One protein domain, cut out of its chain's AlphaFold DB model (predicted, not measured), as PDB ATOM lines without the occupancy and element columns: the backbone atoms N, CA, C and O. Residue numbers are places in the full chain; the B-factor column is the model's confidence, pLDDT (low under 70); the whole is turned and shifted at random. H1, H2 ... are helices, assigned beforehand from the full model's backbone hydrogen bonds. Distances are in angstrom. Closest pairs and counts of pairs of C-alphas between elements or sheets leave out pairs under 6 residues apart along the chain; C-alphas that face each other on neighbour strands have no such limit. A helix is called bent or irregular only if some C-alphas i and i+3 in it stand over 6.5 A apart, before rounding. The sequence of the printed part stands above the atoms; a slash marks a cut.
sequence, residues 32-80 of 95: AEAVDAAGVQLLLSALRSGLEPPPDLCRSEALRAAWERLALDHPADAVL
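What this domain is: This is residues 32 to 80 of the 95 residues of an uncharacterized protein of Allosediminivita pacifica (UniProt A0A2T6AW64). Look for a small, loosely joined frame of three helices with their centres at the corners of a triangle: the longest, H1, on one side, H3 facing it at a steep angle, and the short H2 at the third corner. No two of these helices clearly touch, and residues 70 to 80 run on from H3 without a named element. The printed part has 49 residues with three named helices, H1, H2 and H3 in that order along the chain, and no named strand; the class is all helix. The whole is compact by its radius of gyration of the C-alphas, 9.7 A, and the C-alphas span 24 by 18 by 17 A along the three main axes.

How they stand to each other: Start from Ala 32 and go along to H1, residues 37 to 48. After a short link of six residues comes H2, residues 55 to 58, which is apart from H1. A tight link of two residues then leads to H3, residues 61 to 69. H2 and H3 are close but not clearly touching; their closest C-alphas, those of Leu 57 and Leu 63, are 7.3 A apart. Turn next to Val 40 and Ala 66, the closest C-alphas of H1 and H3, at 7.6 A: these helices too are close but not clearly touching. Their lines stand at a steep tilt of 67 degrees, only just short of about perpendicular, and run the same way. In the backbone of H1 every O i to N i+4 pair is within hydrogen-bond range, in H3 3 of 5 are, and H2 is too short for such a pair.

Where its parts are: Find C-alpha 37 at (-33.101, -3.254, -80.655); from there H1 runs 16.7 A to C-alpha 48 at (-26.824, -9.031, -94.990). H2 begins at Pro 55 and ends at Cys 58, 5.0 A from first to last C-alpha. H3 begins at Glu 61 and runs 13.3 A to C-alpha 69 at (-20.876, -1.055, -81.688). Look within it at C-alphas 62 and 65: they are 7.1 A apart, and H3 is irregular.

The domain as a whole: The two C-alphas farthest apart are those of Glu 33 and Leu 80, at 25.4 A, while those of the first and last printed residues, Ala 32 and Leu 80, are 22.5 A apart. The printed part has no cut, and neither link between the named helices is long. Read the B-factor column for the model's confidence: the mean pLDDT of the printed part is 76.8, and residues 70 to 80 are under 70.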
ATOM      1  N   ALA A  32     -36.024   6.536 -88.290       83.06
ATOM      2  CA  ALA A  32     -34.817   6.503 -87.459       83.06
ATOM      3  C   ALA A  32     -35.074   6.559 -85.944       83.06
ATOM      4  O   ALA A  32     -34.425   5.851 -85.181       83.06
ATOM      5  N   GLU A  33     -36.035   7.379 -85.519       82.94
ATOM      6  CA  GLU A  33     -36.378   7.597 -84.108       82.94
ATOM      7  C   GLU A  33     -37.197   6.453 -83.487       82.94
ATOM      8  O   GLU A  33     -37.292   6.350 -82.268       82.94
ATOM      9  N   ALA A  34     -37.786   5.589 -84.317       82.81
ATOM     10  CA  ALA A  34     -38.613   4.462 -83.890       82.81
ATOM     11  C   ALA A  34     -37.856   3.125 -83.919       82.81
ATOM     12  O   ALA A  34     -38.451   2.073 -83.690       82.81
ATOM     13  N   VAL A  35     -36.560   3.145 -84.238       83.69
ATOM     14  CA  VAL A  35     -35.749   1.934 -84.314       83.69
ATOM     15  C   VAL A  35     -35.281   1.548 -82.915       83.69
ATOM     16  O   VAL A  35     -34.437   2.205 -82.309       83.69
ATOM     17  N   ASP A  36     -35.830   0.448 -82.418       82.38
ATOM     18  CA  ASP A  36     -35.392  -0.213 -81.195       82.38
ATOM     19  C   ASP A  36     -34.379  -1.336 -81.498       82.38
ATOM     20  O   ASP A  36     -33.899  -1.501 -82.622       82.38
ATOM     21  N   ALA A  37     -34.043  -2.146 -80.490       79.88
ATOM     22  CA  ALA A  37     -33.101  -3.254 -80.655       79.88
ATOM     23  C   ALA A  37     -33.555  -4.293 -81.704       79.88
ATOM     24  O   ALA A  37     -32.714  -4.844 -82.417       79.88
ATOM     25  N   ALA A  38     -34.862  -4.554 -81.822       82.56
ATOM     26  CA  ALA A  38     -35.396  -5.466 -82.831       82.56
ATOM     27  C   ALA A  38     -35.322  -4.835 -84.230       82.56
ATOM     28  O   ALA A  38     -34.934  -5.497 -85.193       82.56
ATOM     29  N   GLY A  39     -35.599  -3.535 -84.336       84.50
ATOM     30  CA  GLY A  39     -35.413  -2.763 -85.561       84.50
ATOM     31  C   GLY A  39     -33.965  -2.787 -86.056       84.50
ATOM     32  O   GLY A  39     -33.732  -3.000 -87.245       84.50
ATOM     33  N   VAL A  40     -32.981  -2.675 -85.154       83.50
ATOM     34  CA  VAL A  40     -31.558  -2.834 -85.506       83.50
ATOM     35  C   VAL A  40     -31.287  -4.227 -86.084       83.50
ATOM     36  O   VAL A  40     -30.663  -4.335 -87.134       83.50
ATOM     37  N   GLN A  41     -31.796  -5.301 -85.473       82.69
ATOM     38  CA  GLN A  41     -31.617  -6.665 -86.001       82.69
ATOM     39  C   GLN A  41     -32.210  -6.849 -87.405       82.69
ATOM     40  O   GLN A  41     -31.623  -7.546 -88.241       82.69
ATOM     41  N   LEU A  42     -33.349  -6.215 -87.686       84.50
ATOM     42  CA  LEU A  42     -33.968  -6.242 -89.011       84.50
ATOM     43  C   LEU A  42     -33.153  -5.447 -90.035       84.50
ATOM     44  O   LEU A  42     -32.947  -5.938 -91.142       84.50
ATOM     45  N   LEU A  43     -32.618  -4.283 -89.657       85.81
ATOM     46  CA  LEU A  43     -31.723  -3.499 -90.515       85.81
ATOM     47  C   LEU A  43     -30.458  -4.286 -90.875       85.81
ATOM     48  O   LEU A  43     -30.059  -4.318 -92.035       85.81
ATOM     49  N   LEU A  44     -29.873  -4.993 -89.906       81.62
ATOM     50  CA  LEU A  44     -28.726  -5.872 -90.145       81.62
ATOM     51  C   LEU A  44     -29.071  -7.034 -91.070       81.62
ATOM     52  O   LEU A  44     -28.301  -7.366 -91.966       81.62
ATOM     53  N   SER A  45     -30.227  -7.662 -90.864       81.56
ATOM     54  CA  SER A  45     -30.705  -8.746 -91.729       81.56
ATOM     55  C   SER A  45     -30.916  -8.268 -93.167       81.56
ATOM     56  O   SER A  45     -30.572  -8.984 -94.109       81.56
ATOM     57  N   ALA A  46     -31.428  -7.046 -93.337       82.69
ATOM     58  CA  ALA A  46     -31.601  -6.420 -94.638       82.69
ATOM     59  C   ALA A  46     -30.245  -6.150 -95.312       82.69
ATOM     60  O   ALA A  46     -30.034  -6.614 -96.433       82.69
ATOM     61  N   LEU A  47     -29.291  -5.542 -94.594       81.12
ATOM     62  CA  LEU A  47     -27.922  -5.321 -95.077       81.12
ATOM     63  C   LEU A  47     -27.248  -6.634 -95.503       81.12
ATOM     64  O   LEU A  47     -26.728  -6.735 -96.611       81.12
ATOM     65  N   ARG A  48     -27.343  -7.684 -94.676       77.12
ATOM     66  CA  ARG A  48     -26.824  -9.031 -94.990       77.12
ATOM     67  C   ARG A  48     -27.482  -9.675 -96.209       77.12
ATOM     68  O   ARG A  48     -26.905 -10.581 -96.801       77.12
ATOM     69  N   SER A  49     -28.684  -9.233 -96.563       76.62
ATOM     70  CA  SER A  49     -29.422  -9.693 -97.742       76.62
ATOM     71  C   SER A  49     -29.192  -8.799 -98.969       76.62
ATOM     72  O   SER A  49     -29.822  -9.020-100.000       76.62
ATOM     73  N   GLY A  50     -28.313  -7.793 -98.871       79.00
ATOM     74  CA  GLY A  50     -28.021  -6.840 -99.945       79.00
ATOM     75  C   GLY A  50     -29.065  -5.731-100.108       79.00
ATOM     76  O   GLY A  50     -29.080  -5.056-101.133       79.00
ATOM     77  N   LEU A  51     -29.951  -5.547 -99.124       81.88
ATOM     78  CA  LEU A  51     -30.911  -4.447 -99.093       81.88
ATOM     79  C   LEU A  51     -30.327  -3.289 -98.286       81.88
ATOM     80  O   LEU A  51     -30.158  -3.384 -97.070       81.88
ATOM     81  N   GLU A  52     -30.042  -2.187 -98.971       82.25
ATOM     82  CA  GLU A  52     -29.503  -0.987 -98.341       82.25
ATOM     83  C   GLU A  52     -30.619  -0.161 -97.675       82.25
ATOM     84  O   GLU A  52     -31.601   0.194 -98.340       82.25
ATOM     85  N   PRO A  53     -30.489   0.175 -96.377       83.44
ATOM     86  CA  PRO A  53     -31.372   1.125 -95.719       83.44
ATOM     87  C   PRO A  53     -31.290   2.520 -96.365       83.44
ATOM     88  O   PRO A  53     -30.258   2.886 -96.935       83.44
ATOM     89  N   PRO A  54     -32.334   3.356 -96.232       84.44
ATOM     90  CA  PRO A  54     -32.313   4.724 -96.714       84.44
ATOM     91  C   PRO A  54     -31.205   5.541 -96.033       84.44
ATOM     92  O   PRO A  54     -30.905   5.306 -94.857       84.44
ATOM     93  N   PRO A  55     -30.661   6.573 -96.706       82.69
ATOM     94  CA  PRO A  55     -29.595   7.413 -96.156       82.69
ATOM     95  C   PRO A  55     -29.906   8.011 -94.780       82.69
ATOM     96  O   PRO A  55     -28.997   8.173 -93.968       82.69
ATOM     97  N   ASP A  56     -31.177   8.309 -94.508       86.00
ATOM     98  CA  ASP A  56     -31.625   8.893 -93.242       86.00
ATOM     99  C   ASP A  56     -31.479   7.914 -92.064       86.00
ATOM    100  O   ASP A  56     -31.181   8.338 -90.948       86.00
ATOM    101  N   LEU A  57     -31.606   6.601 -92.302       85.62
ATOM    102  CA  LEU A  57     -31.318   5.571 -91.295       85.62
ATOM    103  C   LEU A  57     -29.811   5.389 -91.095       85.62
ATOM    104  O   LEU A  57     -29.350   5.278 -89.959       85.62
ATOM    105  N   CYS A  58     -29.034   5.416 -92.178       80.81
ATOM    106  CA  CYS A  58     -27.578   5.280 -92.107       80.81
ATOM    107  C   CYS A  58     -26.918   6.462 -91.379       80.81
ATOM    108  O   CYS A  58     -25.962   6.277 -90.635       80.81
ATOM    109  N   ARG A  59     -27.437   7.681 -91.565       82.81
ATOM    110  CA  ARG A  59     -26.908   8.916 -90.952       82.81
ATOM    111  C   ARG A  59     -27.585   9.288 -89.633       82.81
ATOM    112  O   ARG A  59     -27.274  10.336 -89.070       82.81
ATOM    113  N   SER A  60     -28.519   8.467 -89.157       85.44
ATOM    114  CA  SER A  60     -29.264   8.731 -87.930       85.44
ATOM    115  C   SER A  60     -28.334   8.793 -86.721       85.44
ATOM    116  O   SER A  60     -27.652   7.821 -86.391       85.44
ATOM    117  N   GLU A  61     -28.371   9.910 -85.994       82.75
ATOM    118  CA  GLU A  61     -27.651  10.031 -84.727       82.75
ATOM    119  C   GLU A  61     -28.184   9.053 -83.667       82.75
ATOM    120  O   GLU A  61     -27.402   8.521 -82.881       82.75
ATOM    121  N   ALA A  62     -29.484   8.739 -83.699       80.50
ATOM    122  CA  ALA A  62     -30.091   7.755 -82.804       80.50
ATOM    123  C   ALA A  62     -29.518   6.342 -83.015       80.50
ATOM    124  O   ALA A  62     -29.444   5.555 -82.074       80.50
ATOM    125  N   LEU A  63     -29.070   6.032 -84.238       80.81
ATOM    126  CA  LEU A  63     -28.508   4.729 -84.599       80.81
ATOM    127  C   LEU A  63     -26.986   4.690 -84.606       80.81
ATOM    128  O   LEU A  63     -26.413   3.604 -84.596       80.81
ATOM    129  N   ARG A  64     -26.327   5.847 -84.532       82.12
ATOM    130  CA  ARG A  64     -24.866   5.965 -84.530       82.12
ATOM    131  C   ARG A  64     -24.200   5.047 -83.506       82.12
ATOM    132  O   ARG A  64     -23.297   4.298 -83.856       82.12
ATOM    133  N   ALA A  65     -24.701   5.022 -82.271       77.69
ATOM    134  CA  ALA A  65     -24.153   4.157 -81.224       77.69
ATOM    135  C   ALA A  65     -24.341   2.653 -81.514       77.69
ATOM    136  O   ALA A  65     -23.539   1.835 -81.061       77.69
ATOM    137  N   ALA A  66     -25.400   2.273 -82.235       77.50
ATOM    138  CA  ALA A  66     -25.615   0.895 -82.668       77.50
ATOM    139  C   ALA A  66     -24.668   0.531 -83.822       77.50
ATOM    140  O   ALA A  66     -24.064  -0.537 -83.785       77.50
ATOM    141  N   TRP A  67     -24.480   1.436 -84.787       78.69
ATOM    142  CA  TRP A  67     -23.537   1.264 -85.894       78.69
ATOM    143  C   TRP A  67     -22.091   1.146 -85.415       78.69
ATOM    144  O   TRP A  67     -21.432   0.167 -85.747       78.69
ATOM    145  N   GLU A  68     -21.633   2.053 -84.550       78.75
ATOM    146  CA  GLU A  68     -20.282   2.020 -83.968       78.75
ATOM    147  C   GLU A  68     -20.019   0.707 -83.206       78.75
ATOM    148  O   GLU A  68     -18.960   0.096 -83.338       78.75
ATOM    149  N   ARG A  69     -20.999   0.216 -82.432       74.25
ATOM    150  CA  ARG A  69     -20.876  -1.055 -81.688       74.25
ATOM    151  C   ARG A  69     -20.779  -2.284 -82.581       74.25
ATOM    152  O   ARG A  69     -20.263  -3.310 -82.141       74.25
ATOM    153  N   LEU A  70     -21.328  -2.196 -83.782       69.44
ATOM    154  CA  LEU A  70     -21.358  -3.280 -84.751       69.44
ATOM    155  C   LEU A  70     -20.262  -3.138 -85.810       69.44
ATOM    156  O   LEU A  70     -20.191  -3.997 -86.681       69.44
ATOM    157  N   ALA A  71     -19.418  -2.099 -85.709       68.88
ATOM    158  CA  ALA A  71     -18.453  -1.708 -86.735       68.88
ATOM    159  C   ALA A  71     -19.120  -1.587 -88.117       68.88
ATOM    160  O   ALA A  71     -18.681  -2.198 -89.078       68.88
ATOM    161  N   LEU A  72     -20.255  -0.882 -88.174       65.88
ATOM    162  CA  LEU A  72     -21.031  -0.595 -89.390       65.88
ATOM    163  C   LEU A  72     -21.147   0.912 -89.644       65.88
ATOM    164  O   LEU A  72     -22.053   1.380 -90.331       65.88
ATOM    165  N   ASP A  73     -20.253   1.687 -89.042       65.44
ATOM    166  CA  ASP A  73     -20.119   3.123 -89.246       65.44
ATOM    167  C   ASP A  73     -19.551   3.465 -90.634       65.44
ATOM    168  O   ASP A  73     -19.701   4.604 -91.087       65.44
ATOM    169  N   HIS A  74     -18.994   2.482 -91.355       58.59
ATOM    170  CA  HIS A  74     -18.649   2.603 -92.766       58.59
ATOM    171  C   HIS A  74     -19.526   1.692 -93.658       58.59
ATOM    172  O   HIS A  74     -19.677   0.502 -93.384       58.59
ATOM    173  N   PRO A  75     -20.061   2.184 -94.797       53.69
ATOM    174  CA  PRO A  75     -20.885   1.377 -95.710       53.69
ATOM    175  C   PRO A  75     -20.140   0.178 -96.325       53.69
ATOM    176  O   PRO A  75     -20.769  -0.767 -96.791       53.69
ATOM    177  N   ALA A  76     -18.802   0.191 -96.308       55.34
ATOM    178  CA  ALA A  76     -17.980  -0.948 -96.732       55.34
ATOM    179  C   ALA A  76     -17.936  -2.092 -95.700       55.34
ATOM    180  O   ALA A  76     -17.616  -3.218 -96.071       55.34
ATOM    181  N   ASP A  77     -18.287  -1.829 -94.439       56.66
ATOM    182  CA  ASP A  77     -18.233  -2.827 -93.365       56.66
ATOM    183  C   ASP A  77     -19.474  -3.733 -93.355       56.66
ATOM    184  O   ASP A  77     -19.458  -4.836 -92.811       56.66
ATOM    185  N   ALA A  78     -20.548  -3.309 -94.033       53.44
ATOM    186  CA  ALA A  78     -21.743  -4.120 -94.248       53.44
ATOM    187  C   ALA A  78     -21.504  -5.315 -95.191       53.44
ATOM    188  O   ALA A  78     -22.372  -6.187 -95.302       53.44
ATOM    189  N   VAL A  79     -20.325  -5.410 -95.826       54.25
ATOM    190  CA  VAL A  79     -19.872  -6.626 -96.516       54.25
ATOM    191  C   VAL A  79     -19.426  -7.653 -95.470       54.25
ATOM    192  O   VAL A  79     -18.259  -8.009 -95.335       54.25
ATOM    193  N   LEU A  80     -20.393  -8.154 -94.704       52.94
ATOM    194  CA  LEU A  80     -20.224  -9.349 -93.894       52.94
ATOM    195  C   LEU A  80     -20.167 -10.537 -94.858       52.94
ATOM    196  O   LEU A  80     -21.207 -10.999 -95.330       52.94
TER     197      LEU A  80